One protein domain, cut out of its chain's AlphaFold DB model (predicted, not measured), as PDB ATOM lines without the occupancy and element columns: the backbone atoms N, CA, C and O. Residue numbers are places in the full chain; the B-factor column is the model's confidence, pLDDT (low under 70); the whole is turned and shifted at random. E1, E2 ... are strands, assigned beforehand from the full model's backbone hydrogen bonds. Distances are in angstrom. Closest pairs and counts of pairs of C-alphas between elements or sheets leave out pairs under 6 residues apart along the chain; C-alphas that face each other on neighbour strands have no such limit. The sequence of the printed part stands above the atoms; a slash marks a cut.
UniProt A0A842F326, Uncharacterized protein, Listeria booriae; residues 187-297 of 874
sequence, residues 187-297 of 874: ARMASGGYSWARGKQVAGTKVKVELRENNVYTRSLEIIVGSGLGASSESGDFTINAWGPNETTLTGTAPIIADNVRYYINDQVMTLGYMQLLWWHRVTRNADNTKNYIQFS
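AT A GLANCE: This is residues 187 to 297 of the 874 residues of an uncharacterized protein of Listeria booriae (UniProt A0A842F326). A small sandwich makes the body: a strongly twisted sheet of four strands, E3, E2, E5 and E6, faces a two-strand sheet of E1 and E4, and the hairpin of E7 and E8 reaches away from it as an arm that makes much of the length. The long stretch of residues 225 to 248 has no named element, but short pairings tie residues 239 to 240 to E4, beside the smaller sheet. The printed part has 111 residues with eight named strands, E1 to E8 in order, and no named helix; the class is all strand, and the three sheets, E3 - E2 - E5 - E6, E1 - E4 and E7 - E8, are antiparallel. The whole is loose, with a radius of gyration of the C-alphas of 16.3 A, and elongated, spanning 54 by 33 by 24 A.

HOW THE PARTS SIT: In the largest sheet E2, residues 206 to 213, and E3, residues 216 to 224, form a hairpin, with N 209 and O 221 at 2.8 A. E3 bends by 51 degrees at residue 219. E5, residues 258 to 265, is the antiparallel neighbour of E2, with N 264 and O 208 at 2.8 A. E5 and E6, residues 268 to 273, form a hairpin, with N 270 and O 263 at 2.9 A. The second sheet pairs E1, residues 191 to 197, with E4, residues 249 to 255, antiparallel at 159 degrees, with N 192 and O 254 at 2.7 A. These two sheets form a sandwich, two sheets face to face, 9.7 A centre to centre where they face each other, their strands at 38 degrees. The closest C-alphas of E1 and E6 are those of Trp 196 and Gly 273, 7.0 A apart. E7, residues 279 to 285, and E8, residues 292 to 296, form a hairpin, with N 282 and O 295 at 2.8 A. E8 is apart from E1 to E6.

IN THESE COORDINATES: E1 begins at C-alpha 191 (244.159, 171.261, 224.171) and measures 20.1 A. E2 measures 23.0 A, E3 24.6 A, E4 19.9 A and E5 20.8 A. E6 ends at C-alpha 273 (238.132, 161.355, 234.612). E7 measures 15.7 A, and E8, 13.2 A long, ends at C-alpha 296 (233.129, 175.186, 214.602).

THE WHOLE: The two C-alphas farthest apart, those of Gly 204 and Thr 290, are 54.2 A apart. Residues 286 to 291 stand free. The printed part has no cut, and the link from E3 to E4, 24 residues, is long. Mean pLDDT of the printed part is 76.7, with residues 187 to 192, 256 to 259 and 273 to 297 under 70.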
ATOM      1  N   ALA A 187     240.490 168.753 212.158       55.53
ATOM      2  CA  ALA A 187     241.699 169.320 212.726       55.53
ATOM      3  C   ALA A 187     241.434 169.614 214.214       55.53
ATOM      4  O   ALA A 187     240.406 170.182 214.595       55.53
ATOM      5  N   ARG A 188     242.308 169.079 215.074       54.97
ATOM      6  CA  ARG A 188     242.157 169.081 216.540       54.97
ATOM      7  C   ARG A 188     242.607 170.425 217.112       54.97
ATOM      8  O   ARG A 188     243.524 171.033 216.567       54.97
ATOM      9  N   MET A 189     241.965 170.893 218.184       58.78
ATOM     10  CA  MET A 189     242.515 171.993 218.995       58.78
ATOM     11  C   MET A 189     243.828 171.534 219.655       58.78
ATOM     12  O   MET A 189     244.085 170.339 219.720       58.78
ATOM     13  N   ALA A 190     244.684 172.441 220.132       59.53
ATOM     14  CA  ALA A 190     245.932 172.034 220.796       59.53
ATOM     15  C   ALA A 190     245.699 171.423 222.203       59.53
ATOM     16  O   ALA A 190     246.521 170.645 222.687       59.53
ATOM     17  N   SER A 191     244.560 171.729 222.837       64.44
ATOM     18  CA  SER A 191     244.159 171.261 224.171       64.44
ATOM     19  C   SER A 191     242.728 170.691 224.177       64.44
ATOM     20  O   SER A 191     241.869 171.111 223.401       64.44
ATOM     21  N   GLY A 192     242.480 169.689 225.027       69.75
ATOM     22  CA  GLY A 192     241.174 169.088 225.305       69.75
ATOM     23  C   GLY A 192     240.591 169.594 226.629       69.75
ATOM     24  O   GLY A 192     241.323 169.961 227.547       69.75
ATOM     25  N   GLY A 193     239.264 169.631 226.733       78.12
ATOM     26  CA  GLY A 193     238.561 170.047 227.947       78.12
ATOM     27  C   GLY A 193     238.299 168.862 228.868       78.12
ATOM     28  O   GLY A 193     238.054 167.745 228.407       78.12
ATOM     29  N   TYR A 194     238.309 169.096 230.176       81.75
ATOM     30  CA  TYR A 194     237.853 168.116 231.155       81.75
ATOM     31  C   TYR A 194     236.835 168.738 232.109       81.75
ATOM     32  O   TYR A 194     236.866 169.935 232.406       81.75
ATOM     33  N   SER A 195     235.918 167.906 232.593       82.81
ATOM     34  CA  SER A 195     234.935 168.289 233.598       82.81
ATOM     35  C   SER A 195     234.747 167.173 234.617       82.81
ATOM     36  O   SER A 195     234.828 165.984 234.300       82.81
ATOM     37  N   TRP A 196     234.508 167.562 235.866       84.06
ATOM     38  CA  TRP A 196     234.245 166.636 236.955       84.06
ATOM     39  C   TRP A 196     233.080 167.123 237.804       84.06
ATOM     40  O   TRP A 196     233.174 168.130 238.507       84.06
ATOM     41  N   ALA A 197     231.964 166.403 237.722       80.44
ATOM     42  CA  ALA A 197     230.759 166.690 238.485       80.44
ATOM     43  C   ALA A 197     230.783 165.917 239.808       80.44
ATOM     44  O   ALA A 197     230.698 164.688 239.812       80.44
ATOM     45  N   ARG A 198     230.880 166.624 240.940       73.94
ATOM     46  CA  ARG A 198     230.829 165.995 242.273       73.94
ATOM     47  C   ARG A 198     230.024 166.766 243.314       73.94
ATOM     48  O   ARG A 198     230.153 166.541 244.515       73.94
ATOM     49  N   GLY A 199     229.147 167.646 242.847       76.88
ATOM     50  CA  GLY A 199     228.318 168.449 243.733       76.88
ATOM     51  C   GLY A 199     229.126 169.523 244.459       76.88
ATOM     52  O   GLY A 199     230.335 169.663 244.276       76.88
ATOM     53  N   LYS A 200     228.418 170.321 245.254       84.94
ATOM     54  CA  LYS A 200     228.967 171.493 245.940       84.94
ATOM     55  C   LYS A 200     230.059 171.091 246.929       84.94
ATOM     56  O   LYS A 200     229.883 170.129 247.675       84.94
ATOM     57  N   GLN A 201     231.153 171.845 246.957       87.31
ATOM     58  CA  GLN A 201     232.227 171.679 247.936       87.31
ATOM     59  C   GLN A 201     232.217 172.843 248.927       87.31
ATOM     60  O   GLN A 201     231.858 173.968 248.584       87.31
ATOM     61  N   VAL A 202     232.605 172.577 250.173       88.44
ATOM     62  CA  VAL A 202     232.669 173.617 251.206       88.44
ATOM     63  C   VAL A 202     233.783 174.607 250.852       88.44
ATOM     64  O   VAL A 202     234.856 174.199 250.398       88.44
ATOM     65  N   ALA A 203     233.547 175.906 251.052       90.56
ATOM     66  CA  ALA A 203     234.577 176.924 250.847       90.56
ATOM     67  C   ALA A 203     235.821 176.619 251.705       90.56
ATOM     68  O   ALA A 203     235.697 176.219 252.861       90.56
ATOM     69  N   GLY A 204     237.012 176.783 251.132       87.06
ATOM     70  CA  GLY A 204     238.282 176.415 251.769       87.06
ATOM     71  C   GLY A 204     238.757 174.985 251.483       87.06
ATOM     72  O   GLY A 204     239.887 174.648 251.825       87.06
ATOM     73  N   THR A 205     237.945 174.152 250.821       90.81
ATOM     74  CA  THR A 205     238.360 172.802 250.400       90.81
ATOM     75  C   THR A 205     239.477 172.879 249.361       90.81
ATOM     76  O   THR A 205     239.354 173.617 248.379       90.81
ATOM     77  N   LYS A 206     240.544 172.092 249.543       90.94
ATOM     78  CA  LYS A 206     241.630 171.972 248.566       90.94
ATOM     79  C   LYS A 206     241.279 170.956 247.496       90.94
ATOM     80  O   LYS A 206     240.921 169.817 247.809       90.94
ATOM     81  N   VAL A 207     241.415 171.362 246.240       90.12
ATOM     82  CA  VAL A 207     241.160 170.506 245.087       90.12
ATOM     83  C   VAL A 207     242.388 170.502 244.199       90.12
ATOM     84  O   VAL A 207     242.770 171.538 243.661       90.12
ATOM     85  N   LYS A 208     242.985 169.322 244.032       90.88
ATOM     86  CA  LYS A 208     244.161 169.116 243.187       90.88
ATOM     87  C   LYS A 208     243.789 168.259 241.984       90.88
ATOM     88  O   LYS A 208     243.078 167.263 242.112       90.88
ATOM     89  N   VAL A 209     244.267 168.652 240.811       89.88
ATOM     90  CA  VAL A 209     244.073 167.931 239.553       89.88
ATOM     91  C   VAL A 209     245.437 167.554 238.999       89.88
ATOM     92  O   VAL A 209     246.321 168.401 238.882       89.88
ATOM     93  N   GLU A 210     245.609 166.278 238.668       89.25
ATOM     94  CA  GLU A 210     246.837 165.741 238.085       89.25
ATOM     95  C   GLU A 210     246.585 165.215 236.676       89.25
ATOM     96  O   GLU A 210     245.618 164.483 236.435       89.25
ATOM     97  N   LEU A 211     247.491 165.548 235.759       86.50
ATOM     98  CA  LEU A 211     247.474 165.067 234.382       86.50
ATOM     99  C   LEU A 211     248.410 163.889 234.187       86.50
ATOM    100  O   LEU A 211     249.549 163.914 234.655       86.50
ATOM    101  N   ARG A 212     247.923 162.887 233.449       83.19
ATOM    102  CA  ARG A 212     248.704 161.725 233.038       83.19
ATOM    103  C   ARG A 212     249.212 161.893 231.612       83.19
ATOM    104  O   ARG A 212     248.418 161.846 230.680       83.19
ATOM    105  N   GLU A 213     250.523 161.985 231.452       79.56
ATOM    106  CA  GLU A 213     251.211 162.026 230.161       79.56
ATOM    107  C   GLU A 213     252.131 160.797 230.069       79.56
ATOM    108  O   GLU A 213     252.846 160.477 231.020       79.56
ATOM    109  N   ASN A 214     252.092 160.052 228.957       77.88
ATOM    110  CA  ASN A 214     252.895 158.831 228.757       77.88
ATOM    111  C   ASN A 214     252.802 157.829 229.923       77.88
ATOM    112  O   ASN A 214     253.804 157.318 230.422       77.88
ATOM    113  N   ASN A 215     251.579 157.544 230.376       77.19
ATOM    114  CA  ASN A 215     251.280 156.658 231.502       77.19
ATOM    115  C   ASN A 215     251.765 157.103 232.902       77.19
ATOM    116  O   ASN A 215     251.485 156.377 233.864       77.19
ATOM    117  N   VAL A 216     252.358 158.291 233.070       80.50
ATOM    118  CA  VAL A 216     252.828 158.826 234.365       80.50
ATOM    119  C   VAL A 216     252.125 160.149 234.687       80.50
ATOM    120  O   VAL A 216     251.860 160.945 233.795       80.50
ATOM    121  N   TYR A 217     251.791 160.393 235.958       84.31
ATOM    122  CA  TYR A 217     251.237 161.681 236.389       84.31
ATOM    123  C   TYR A 217     252.377 162.663 236.652       84.31
ATOM    124  O   TYR A 217     253.050 162.571 237.676       84.31
ATOM    125  N   THR A 218     252.636 163.548 235.694       80.06
ATOM    126  CA  THR A 218     253.828 164.414 235.673       80.06
ATOM    127  C   THR A 218     253.527 165.858 236.058       80.06
ATOM    128  O   THR A 218     254.435 166.585 236.455       80.06
ATOM    129  N   ARG A 219     252.264 166.291 235.958       86.38
ATOM    130  CA  ARG A 219     251.853 167.685 236.170       86.38
ATOM    131  C   ARG A 219     250.665 167.755 237.116       86.38
ATOM    132  O   ARG A 219     249.731 166.963 236.999       86.38
ATOM    133  N   SER A 220     250.681 168.728 238.024       89.19
ATOM    134  CA  SER A 220     249.593 168.943 238.974       89.19
ATOM    135  C   SER A 220     249.310 170.415 239.213       89.19
ATOM    136  O   SER A 220     250.246 171.199 239.349       89.19
ATOM    137  N   LEU A 221     248.035 170.756 239.340       91.44
ATOM    138  CA  LEU A 221     247.567 172.078 239.746       91.44
ATOM    139  C   LEU A 221     246.612 171.936 240.932       91.44
ATOM    140  O   LEU A 221     245.922 170.925 241.054       91.44
ATOM    141  N   GLU A 222     246.569 172.938 241.807       92.75
ATOM    142  CA  GLU A 222     245.707 172.971 242.992       92.75
ATOM    143  C   GLU A 222     244.958 174.302 243.052       92.75
ATOM    144  O   GLU A 222     245.526 175.355 242.767       92.75
ATOM    145  N   ILE A 223     243.686 174.244 243.438       92.56
ATOM    146  CA  ILE A 223     242.863 175.409 243.757       92.56
ATOM    147  C   ILE A 223     242.227 175.245 245.141       92.56
ATOM    148  O   ILE A 223     242.075 174.132 245.654       92.56
ATOM    149  N   ILE A 224     241.790 176.364 245.719       91.12
ATOM    150  CA  ILE A 224     240.958 176.387 246.926       91.12
ATOM    151  C   ILE A 224     239.537 176.795 246.533       91.12
ATOM    152  O   ILE A 224     239.333 177.862 245.946       91.12
ATOM    153  N   VAL A 225     238.550 175.965 246.877       90.31
ATOM    154  CA  VAL A 225     237.136 176.216 246.566       90.31
ATOM    155  C   VAL A 225     236.676 177.517 247.224       90.31
ATOM    156  O   VAL A 225     236.854 177.719 248.424       90.31
ATOM    157  N   GLY A 226     236.057 178.397 246.437       85.56
ATOM    158  CA  GLY A 226     235.551 179.698 246.880       85.56
ATOM    159  C   GLY A 226     236.585 180.815 246.968       85.56
ATOM    160  O   GLY A 226     236.216 181.924 247.335       85.56
ATOM    161  N   SER A 227     237.842 180.566 246.589       89.00
ATOM    162  CA  SER A 227     238.869 181.618 246.496       89.00
ATOM    163  C   SER A 227     238.627 182.615 245.354       89.00
ATOM    164  O   SER A 227     239.205 183.697 245.355       89.00
ATOM    165  N   GLY A 228     237.798 182.248 244.368       85.12
ATOM    166  CA  GLY A 228     237.573 183.031 243.147       85.12
ATOM    167  C   GLY A 228     238.726 182.965 242.137       85.12
ATOM    168  O   GLY A 228     238.620 183.558 241.068       85.12
ATOM    169  N   LEU A 229     239.800 182.230 242.444       86.88
ATOM    170  CA  LEU A 229     240.979 182.090 241.594       86.88
ATOM    171  C   LEU A 229     241.060 180.671 241.015       86.88
ATOM    172  O   LEU A 229     240.860 179.683 241.724       86.88
ATOM    173  N   GLY A 230     241.339 180.580 239.714       89.50
ATOM    174  CA  GLY A 230     241.726 179.333 239.054       89.50
ATOM    175  C   GLY A 230     243.227 179.068 239.188       89.50
ATOM    176  O   GLY A 230     243.962 179.869 239.765       89.50
ATOM    177  N   ALA A 231     243.688 177.959 238.617       90.25
ATOM    178  CA  ALA A 231     245.106 177.629 238.514       90.25
ATOM    179  C   ALA A 231     245.486 177.341 237.061       90.25
ATOM    180  O   ALA A 231     244.701 176.782 236.302       90.25
ATOM    181  N   SER A 232     246.713 177.672 236.680       89.75
ATOM    182  CA  SER A 232     247.262 177.385 235.355       89.75
ATOM    183  C   SER A 232     248.732 177.034 235.475       89.75
ATOM    184  O   SER A 232     249.453 177.641 236.263       89.75
ATOM    185  N   SER A 233     249.195 176.085 234.672       86.19
ATOM    186  CA  SER A 233     250.626 175.826 234.530       86.19
ATOM    187  C   SER A 233     251.337 176.984 233.827       86.19
ATOM    188  O   SER A 233     250.689 177.748 233.116       86.19
ATOM    189  N   GLU A 234     252.665 177.053 233.925       84.19
ATOM    190  CA  GLU A 234     253.483 178.100 233.284       84.19
ATOM    191  C   GLU A 234     253.243 178.245 231.772       84.19
ATOM    192  O   GLU A 234     253.198 179.355 231.253       84.19
ATOM    193  N   SER A 235     253.024 177.135 231.066       77.06
ATOM    194  CA  SER A 235     252.733 177.109 229.628       77.06
ATOM    195  C   SER A 235     251.279 177.445 229.264       77.06
ATOM    196  O   SER A 235     250.960 177.541 228.083       77.06
ATOM    197  N   GLY A 236     250.382 177.597 230.247       77.50
ATOM    198  CA  GLY A 236     248.959 177.918 230.043       77.50
ATOM    199  C   GLY A 236     248.102 176.828 229.372       77.50
ATOM    200  O   GLY A 236     246.903 177.008 229.197       77.50
ATOM    201  N   ASP A 237     248.690 175.690 229.013       76.75
ATOM    202  CA  ASP A 237     248.058 174.553 228.330       76.75
ATOM    203  C   ASP A 237     247.308 173.601 229.285       76.75
ATOM    204  O   ASP A 237     246.366 172.927 228.858       76.75
ATOM    205  N   PHE A 238     247.682 173.577 230.571       87.44
ATOM    206  CA  PHE A 238     246.935 172.938 231.656       87.44
ATOM    207  C   PHE A 238     246.351 173.993 232.598       87.44
ATOM    208  O   PHE A 238     247.087 174.805 233.161       87.44
ATOM    209  N   THR A 239     245.032 173.980 232.777       87.94
ATOM    210  CA  THR A 239     244.303 174.937 233.611       87.94
ATOM    211  C   THR A 239     243.204 174.256 234.415       87.94
ATOM    212  O   THR A 239     242.553 173.334 233.934       87.94
ATOM    213  N   ILE A 240     242.963 174.757 235.624       90.12
ATOM    214  CA  ILE A 240     241.780 174.504 236.441       90.12
ATOM    215  C   ILE A 240     241.028 175.835 236.556       90.12
ATOM    216  O   ILE A 240     241.577 176.812 237.067       90.12
ATOM    217  N   ASN A 241     239.772 175.879 236.116       90.75
ATOM    218  CA  ASN A 241     238.934 177.061 236.301       90.75
ATOM    219  C   ASN A 241     238.639 177.282 237.792       90.75
ATOM    220  O   ASN A 241     238.622 176.334 238.581       90.75
ATOM    221  N   ALA A 242     238.393 178.535 238.186       87.81
ATOM    222  CA  ALA A 242     237.960 178.841 239.547       87.81
ATOM    223  C   ALA A 242     236.696 178.034 239.894       87.81
ATOM    224  O   ALA A 242     235.804 177.917 239.056       87.81
ATOM    225  N   TRP A 243     236.627 177.490 241.114       88.50
ATOM    226  CA  TRP A 243     235.483 176.696 241.570       88.50
ATOM    227  C   TRP A 243     234.854 177.308 242.820       88.50
ATOM    228  O   TRP A 243     235.484 177.382 243.879       88.50
ATOM    229  N   GLY A 244     233.617 177.777 242.704       86.00
ATOM    230  CA  GLY A 244     232.848 178.361 243.799       86.00
ATOM    231  C   GLY A 244     232.173 177.315 244.701       86.00
ATOM    232  O   GLY A 244     231.851 176.216 244.251       86.00
ATOM    233  N   PRO A 245     231.842 177.654 245.964       84.81
ATOM    234  CA  PRO A 245     231.188 176.727 246.896       84.81
ATOM    235  C   PRO A 245     229.757 176.348 246.476       84.81
ATOM    236  O   PRO A 245     229.188 175.379 246.973       84.81
ATOM    237  N   ASN A 246     229.160 177.111 245.556       85.56
ATOM    238  CA  ASN A 246     227.828 176.850 245.015       85.56
ATOM    239  C   ASN A 246     227.839 176.088 243.685       85.56
ATOM    240  O   ASN A 246     226.779 175.651 243.234       85.56
ATOM    241  N   GLU A 247     229.006 175.915 243.075       84.25
ATOM    242  CA  GLU A 247     229.161 175.224 241.802       84.25
ATOM    243  C   GLU A 247     229.313 173.720 242.035       84.25
ATOM    244  O   GLU A 247     229.952 173.271 242.984       84.25
ATOM    245  N   THR A 248     228.720 172.912 241.163       83.69
ATOM    246  CA  THR A 248     228.673 171.446 241.315       83.69
ATOM    247  C   THR A 248     229.668 170.704 240.428       83.69
ATOM    248  O   THR A 248     229.805 169.483 240.554       83.69
ATOM    249  N   THR A 249     230.338 171.427 239.528       84.38
ATOM    250  CA  THR A 249     231.211 170.870 238.495       84.38
ATOM    251  C   THR A 249     232.492 171.682 238.404       84.38
ATOM    252  O   THR A 249     232.438 172.888 238.181       84.38
ATOM    253  N   LEU A 250     233.631 171.005 238.520       84.88
ATOM    254  CA  LEU A 250     234.940 171.574 238.225       84.88
ATOM    255  C   LEU A 250     235.239 171.419 236.733       84.88
ATOM    256  O   LEU A 250     235.006 170.347 236.173       84.88
ATOM    257  N   THR A 251     235.780 172.453 236.094       86.50
ATOM    258  CA  THR A 251     236.172 172.417 234.676       86.50
ATOM    259  C   THR A 251     237.594 172.932 234.483       86.50
ATOM    260  O   THR A 251     238.124 173.647 235.332       86.50
ATOM    261  N   GLY A 252     238.224 172.550 233.378       84.00
ATOM    262  CA  GLY A 252     239.568 172.993 233.026       84.00
ATOM    263  C   GLY A 252     239.983 172.534 231.632       84.00
ATOM    264  O   GLY A 252     239.243 171.812 230.954       84.00
ATOM    265  N   THR A 253     241.167 172.958 231.198       83.88
ATOM    266  CA  THR A 253     241.765 172.557 229.914       83.88
ATOM    267  C   THR A 253     243.068 171.818 230.147       83.88
ATOM    268  O   THR A 253     243.793 172.136 231.080       83.88
ATOM    269  N   ALA A 254     243.397 170.853 229.298       78.56
ATOM    270  CA  ALA A 254     244.660 170.128 229.350       78.56
ATOM    271  C   ALA A 254     245.169 169.770 227.944       78.56
ATOM    272  O   ALA A 254     244.367 169.693 227.012       78.56
ATOM    273  N   PRO A 255     246.471 169.512 227.748       74.19
ATOM    274  CA  PRO A 255     247.016 169.117 226.448       74.19
ATOM    275  C   PRO A 255     246.422 167.797 225.940       74.19
ATOM    276  O   PRO A 255     246.207 166.870 226.715       74.19
ATOM    277  N   ILE A 256     246.205 167.668 224.625       66.69
ATOM    278  CA  ILE A 256     245.585 166.463 224.021       66.69
ATOM    279  C   ILE A 256     246.444 165.192 224.151       66.69
ATOM    280  O   ILE A 256     245.941 164.087 223.971       66.69
ATOM    281  N   ILE A 257     247.724 165.327 224.495       64.19
ATOM    282  CA  ILE A 257     248.635 164.198 224.735       64.19
ATOM    283  C   ILE A 257     248.402 163.485 226.078       64.19
ATOM    284  O   ILE A 257     249.066 162.487 226.350       64.19
ATOM    285  N   ALA A 258     247.499 163.988 226.925       62.09
ATOM    286  CA  ALA A 258     247.172 163.358 228.196       62.09
ATOM    287  C   ALA A 258     246.037 162.332 228.042       62.09
ATOM    288  O   ALA A 258     244.974 162.629 227.497       62.09
ATOM    289  N   ASP A 259     246.252 161.123 228.561       67.81
ATOM    290  CA  ASP A 259     245.304 160.012 228.396       67.81
ATOM    291  C   ASP A 259     244.151 160.075 229.408       67.81
ATOM    292  O   ASP A 259     243.040 159.653 229.106       67.81
ATOM    293  N   ASN A 260     244.418 160.566 230.626       77.38
ATOM    294  CA  ASN A 260     243.456 160.632 231.731       77.38
ATOM    295  C   ASN A 260     243.832 161.722 232.744       77.38
ATOM    296  O   ASN A 260     245.006 162.046 232.935       77.38
ATOM    297  N   VAL A 261     242.828 162.205 233.478       82.69
ATOM    298  CA  VAL A 261     242.999 163.175 234.570       82.69
ATOM    299  C   VAL A 261     242.587 162.535 235.893       82.69
ATOM    300  O   VAL A 261     241.665 161.715 235.940       82.69
ATOM    301  N   ARG A 262     243.261 162.889 236.986       87.06
ATOM    302  CA  ARG A 262     242.916 162.432 238.336       87.06
ATOM    303  C   ARG A 262     242.613 163.617 239.239       87.06
ATOM    304  O   ARG A 262     243.359 164.590 239.257       87.06
ATOM    305  N   TYR A 263     241.536 163.497 240.006       88.00
ATOM    306  CA  TYR A 263     241.075 164.538 240.924       88.00
ATOM    307  C   TYR A 263     241.305 164.119 242.368       88.00
ATOM    308  O   TYR A 263     241.036 162.968 242.737       88.00
ATOM    309  N   TYR A 264     241.735 165.077 243.180       88.50
ATOM    310  CA  TYR A 264     241.941 164.936 244.610       88.50
ATOM    311  C   TYR A 264     241.129 165.979 245.369       88.50
ATOM    312  O   TYR A 264     241.027 167.127 244.940       88.50
ATOM    313  N   ILE A 265     240.586 165.581 246.519       85.75
ATOM    314  CA  ILE A 265     239.992 166.498 247.498       85.75
ATOM    315  C   ILE A 265     240.716 166.282 248.815       85.75
ATOM    316  O   ILE A 265     240.734 165.151 249.299       85.75
ATOM    317  N   ASN A 266     241.289 167.347 249.382       86.00
ATOM    318  CA  ASN A 266     242.100 167.279 250.603       86.00
ATOM    319  C   ASN A 266     243.090 166.094 250.548       86.00
ATOM    320  O   ASN A 266     243.103 165.230 251.424       86.00
ATOM    321  N   ASP A 267     243.832 166.017 249.439       84.06
ATOM    322  CA  ASP A 267     244.860 165.009 249.145       84.06
ATOM    323  C   ASP A 267     244.387 163.545 249.022       84.06
ATOM    324  O   ASP A 267     245.200 162.642 248.835       84.06
ATOM    325  N   GLN A 268     243.078 163.280 249.037       83.56
ATOM    326  CA  GLN A 268     242.523 161.949 248.757       83.56
ATOM    327  C   GLN A 268     242.173 161.800 247.278       83.56
ATOM    328  O   GLN A 268     241.515 162.680 246.729       83.56
ATOM    329  N   VAL A 269     242.570 160.691 246.638       82.62
ATOM    330  CA  VAL A 269     242.209 160.374 245.240       82.62
ATOM    331  C   VAL A 269     240.725 160.067 245.156       82.62
ATOM    332  O   VAL A 269     240.224 159.210 245.879       82.62
ATOM    333  N   MET A 270     240.031 160.710 244.224       79.38
ATOM    334  CA  MET A 270     238.578 160.629 244.182       79.38
ATOM    335  C   MET A 270     238.020 159.909 242.959       79.38
ATOM    336  O   MET A 270     237.116 159.090 243.103       79.38
ATOM    337  N   THR A 271     238.504 160.198 241.749       76.12
ATOM    338  CA  THR A 271     238.030 159.543 240.514       76.12
ATOM    339  C   THR A 271     239.047 159.736 239.383       76.12
ATOM    340  O   THR A 271     239.751 160.750 239.346       76.12
ATOM    341  N   LEU A 272     239.107 158.781 238.449       72.69
ATOM    342  CA  LEU A 272     239.735 158.943 237.133       72.69
ATOM    343  C   LEU A 272     238.708 159.534 236.160       72.69
ATOM    344  O   LEU A 272     237.673 158.916 235.917       72.69
ATOM    345  N   GLY A 273     238.972 160.727 235.632       65.06
ATOM    346  CA  GLY A 273     238.132 161.355 234.612       65.06
ATOM    347  C   GLY A 273     238.720 161.205 233.214       65.06
ATOM    348  O   GLY A 273     239.941 161.220 233.044       65.06
ATOM    349  N   TYR A 274     237.834 161.109 232.225       63.16
ATOM    350  CA  TYR A 274     238.191 161.108 230.808       63.16
ATOM    351  C   TYR A 274     238.206 162.538 230.261       63.16
ATOM    352  O   TYR A 274     237.340 163.348 230.596       63.16
ATOM    353  N   MET A 275     239.176 162.839 229.399       67.38
ATOM    354  CA  MET A 275     239.222 164.104 228.664       67.38
ATOM    355  C   MET A 275     238.258 164.070 227.475       67.38
ATOM    356  O   MET A 275     238.181 163.073 226.757       67.38
ATOM    357  N   GLN A 276     237.535 165.166 227.236       64.81
ATOM    358  CA  GLN A 276     236.731 165.332 226.027       64.81
ATOM    359  C   GLN A 276     237.546 166.071 224.960       64.81
ATOM    360  O   GLN A 276     238.115 167.137 225.198       64.81
ATOM    361  N   LEU A 277     237.610 165.491 223.759       62.91
ATOM    362  CA  LEU A 277     238.305 166.079 222.615       62.91
ATOM    363  C   LEU A 277     237.453 167.196 221.998       62.91
ATOM    364  O   LEU A 277     236.365 166.922 221.486       62.91
ATOM    365  N   LEU A 278     237.965 168.431 222.002       60.44
ATOM    366  CA  LEU A 278     237.372 169.559 221.277       60.44
ATOM    367  C   LEU A 278     238.073 169.769 219.921       60.44
ATOM    368  O   LEU A 278     239.290 169.623 219.788       60.44
ATOM    369  N   TRP A 279     237.291 170.097 218.893       60.81
ATOM    370  CA  TRP A 279     237.741 170.237 217.502       60.81
ATOM    371  C   TRP A 279     237.581 171.691 217.061       60.81
ATOM    372  O   TRP A 279     236.551 172.280 217.336       60.81
ATOM    373  N   TRP A 280     238.539 172.307 216.364       60.41
ATOM    374  CA  TRP A 280     238.333 173.713 215.964       60.41
ATOM    375  C   TRP A 280     237.409 173.824 214.750       60.41
ATOM    376  O   TRP A 280     236.595 174.740 214.674       60.41
ATOM    377  N   HIS A 281     237.456 172.832 213.861       59.97
ATOM    378  CA  HIS A 281     236.432 172.616 212.853       59.97
ATOM    379  C   HIS A 281     236.154 171.123 212.675       59.97
ATOM    380  O   HIS A 281     237.048 170.269 212.733       59.97
ATOM    381  N   ARG A 282     234.908 170.794 212.370       59.75
ATOM    382  CA  ARG A 282     234.491 169.458 211.967       59.75
ATOM    383  C   ARG A 282     233.730 169.559 210.659       59.75
ATOM    384  O   ARG A 282     232.746 170.286 210.588       59.75
ATOM    385  N   VAL A 283     234.151 168.796 209.653       62.28
ATOM    386  CA  VAL A 283     233.324 168.583 208.465       62.28
ATOM    387  C   VAL A 283     232.399 167.400 208.740       62.28
ATOM    388  O   VAL A 283     232.864 166.265 208.857       62.28
ATOM    389  N   THR A 284     231.106 167.656 208.907       59.00
ATOM    390  CA  THR A 284     230.094 166.624 209.191       59.00
ATOM    391  C   THR A 284     229.142 166.504 208.009       59.00
ATOM    392  O   THR A 284     228.760 167.517 207.428       59.00
ATOM    393  N   ARG A 285     228.736 165.279 207.653       58.34
ATOM    394  CA  ARG A 285     227.621 165.065 206.722       58.34
ATOM    395  C   ARG A 285     226.288 165.084 207.457       58.34
ATOM    396  O   ARG A 285     226.215 164.592 208.582       58.34
ATOM    397  N   ASN A 286     225.242 165.608 206.827       53.94
ATOM    398  CA  ASN A 286     223.885 165.394 207.330       53.94
ATOM    399  C   ASN A 286     223.545 163.897 207.364       53.94
ATOM    400  O   ASN A 286     224.144 163.096 206.647       53.94
ATOM    401  N   ALA A 287     222.573 163.531 208.204       49.41
ATOM    402  CA  ALA A 287     222.161 162.144 208.445       49.41
ATOM    403  C   ALA A 287     221.687 161.395 207.180       49.41
ATOM    404  O   ALA A 287     221.704 160.169 207.151       49.41
ATOM    405  N   ASP A 288     221.300 162.123 206.135       60.94
ATOM    406  CA  ASP A 288     220.888 161.622 204.821       60.94
ATOM    407  C   ASP A 288     222.041 161.550 203.794       60.94
ATOM    408  O   ASP A 288     221.824 161.170 202.647       60.94
ATOM    409  N   ASN A 289     223.272 161.900 204.191       53.75
ATOM    410  CA  ASN A 289     224.476 161.983 203.354       53.75
ATOM    411  C   ASN A 289     224.424 162.981 202.179       53.75
ATOM    412  O   ASN A 289     225.319 162.946 201.332       53.75
ATOM    413  N   THR A 290     223.456 163.900 202.130       45.97
ATOM    414  CA  THR A 290     223.287 164.818 200.982       45.97
ATOM    415  C   THR A 290     224.140 166.087 201.078       45.97
ATOM    416  O   THR A 290     224.489 166.680 200.061       45.97
ATOM    417  N   LYS A 291     224.532 166.502 202.292       46.53
ATOM    418  CA  LYS A 291     225.225 167.782 202.549       46.53
ATOM    419  C   LYS A 291     226.425 167.611 203.470       46.53
ATOM    420  O   LYS A 291     226.336 166.857 204.435       46.53
ATOM    421  N   ASN A 292     227.509 168.353 203.221       50.50
ATOM    422  CA  ASN A 292     228.640 168.511 204.146       50.50
ATOM    423  C   ASN A 292     228.573 169.903 204.803       50.50
ATOM    424  O   ASN A 292     228.419 170.898 204.100       50.50
ATOM    425  N   TYR A 293     228.745 169.985 206.120       49.50
ATOM    426  CA  TYR A 293     228.816 171.237 206.881       49.50
ATOM    427  C   TYR A 293     230.162 171.361 207.574       49.50
ATOM    428  O   TYR A 293     230.668 170.370 208.095       49.50
ATOM    429  N   ILE A 294     230.700 172.580 207.637       62.19
ATOM    430  CA  ILE A 294     231.844 172.920 208.489       62.19
ATOM    431  C   ILE A 294     231.288 173.494 209.793       62.19
ATOM    432  O   ILE A 294     230.732 174.588 209.816       62.19
ATOM    433  N   GLN A 295     231.404 172.732 210.873       58.44
ATOM    434  CA  GLN A 295     230.951 173.106 212.206       58.44
ATOM    435  C   GLN A 295     232.153 173.515 213.061       58.44
ATOM    436  O   GLN A 295     233.105 172.746 213.184       58.44
ATOM    437  N   PHE A 296     232.104 174.696 213.673       58.78
ATOM    438  CA  PHE A 296     233.129 175.186 214.602       58.78
ATOM    439  C   PHE A 296     232.676 174.918 216.046       58.78
ATOM    440  O   PHE A 296     231.486 175.032 216.344       58.78
ATOM    441  N   SER A 297     233.581 174.511 216.945       52.69
ATOM    442  CA  SER A 297     233.213 174.144 218.331       52.69
ATOM    443  C   SER A 297     233.087 175.319 219.307       52.69
ATOM    444  O   SER A 297     232.815 175.099 220.483       52.69
TER     445      SER A 297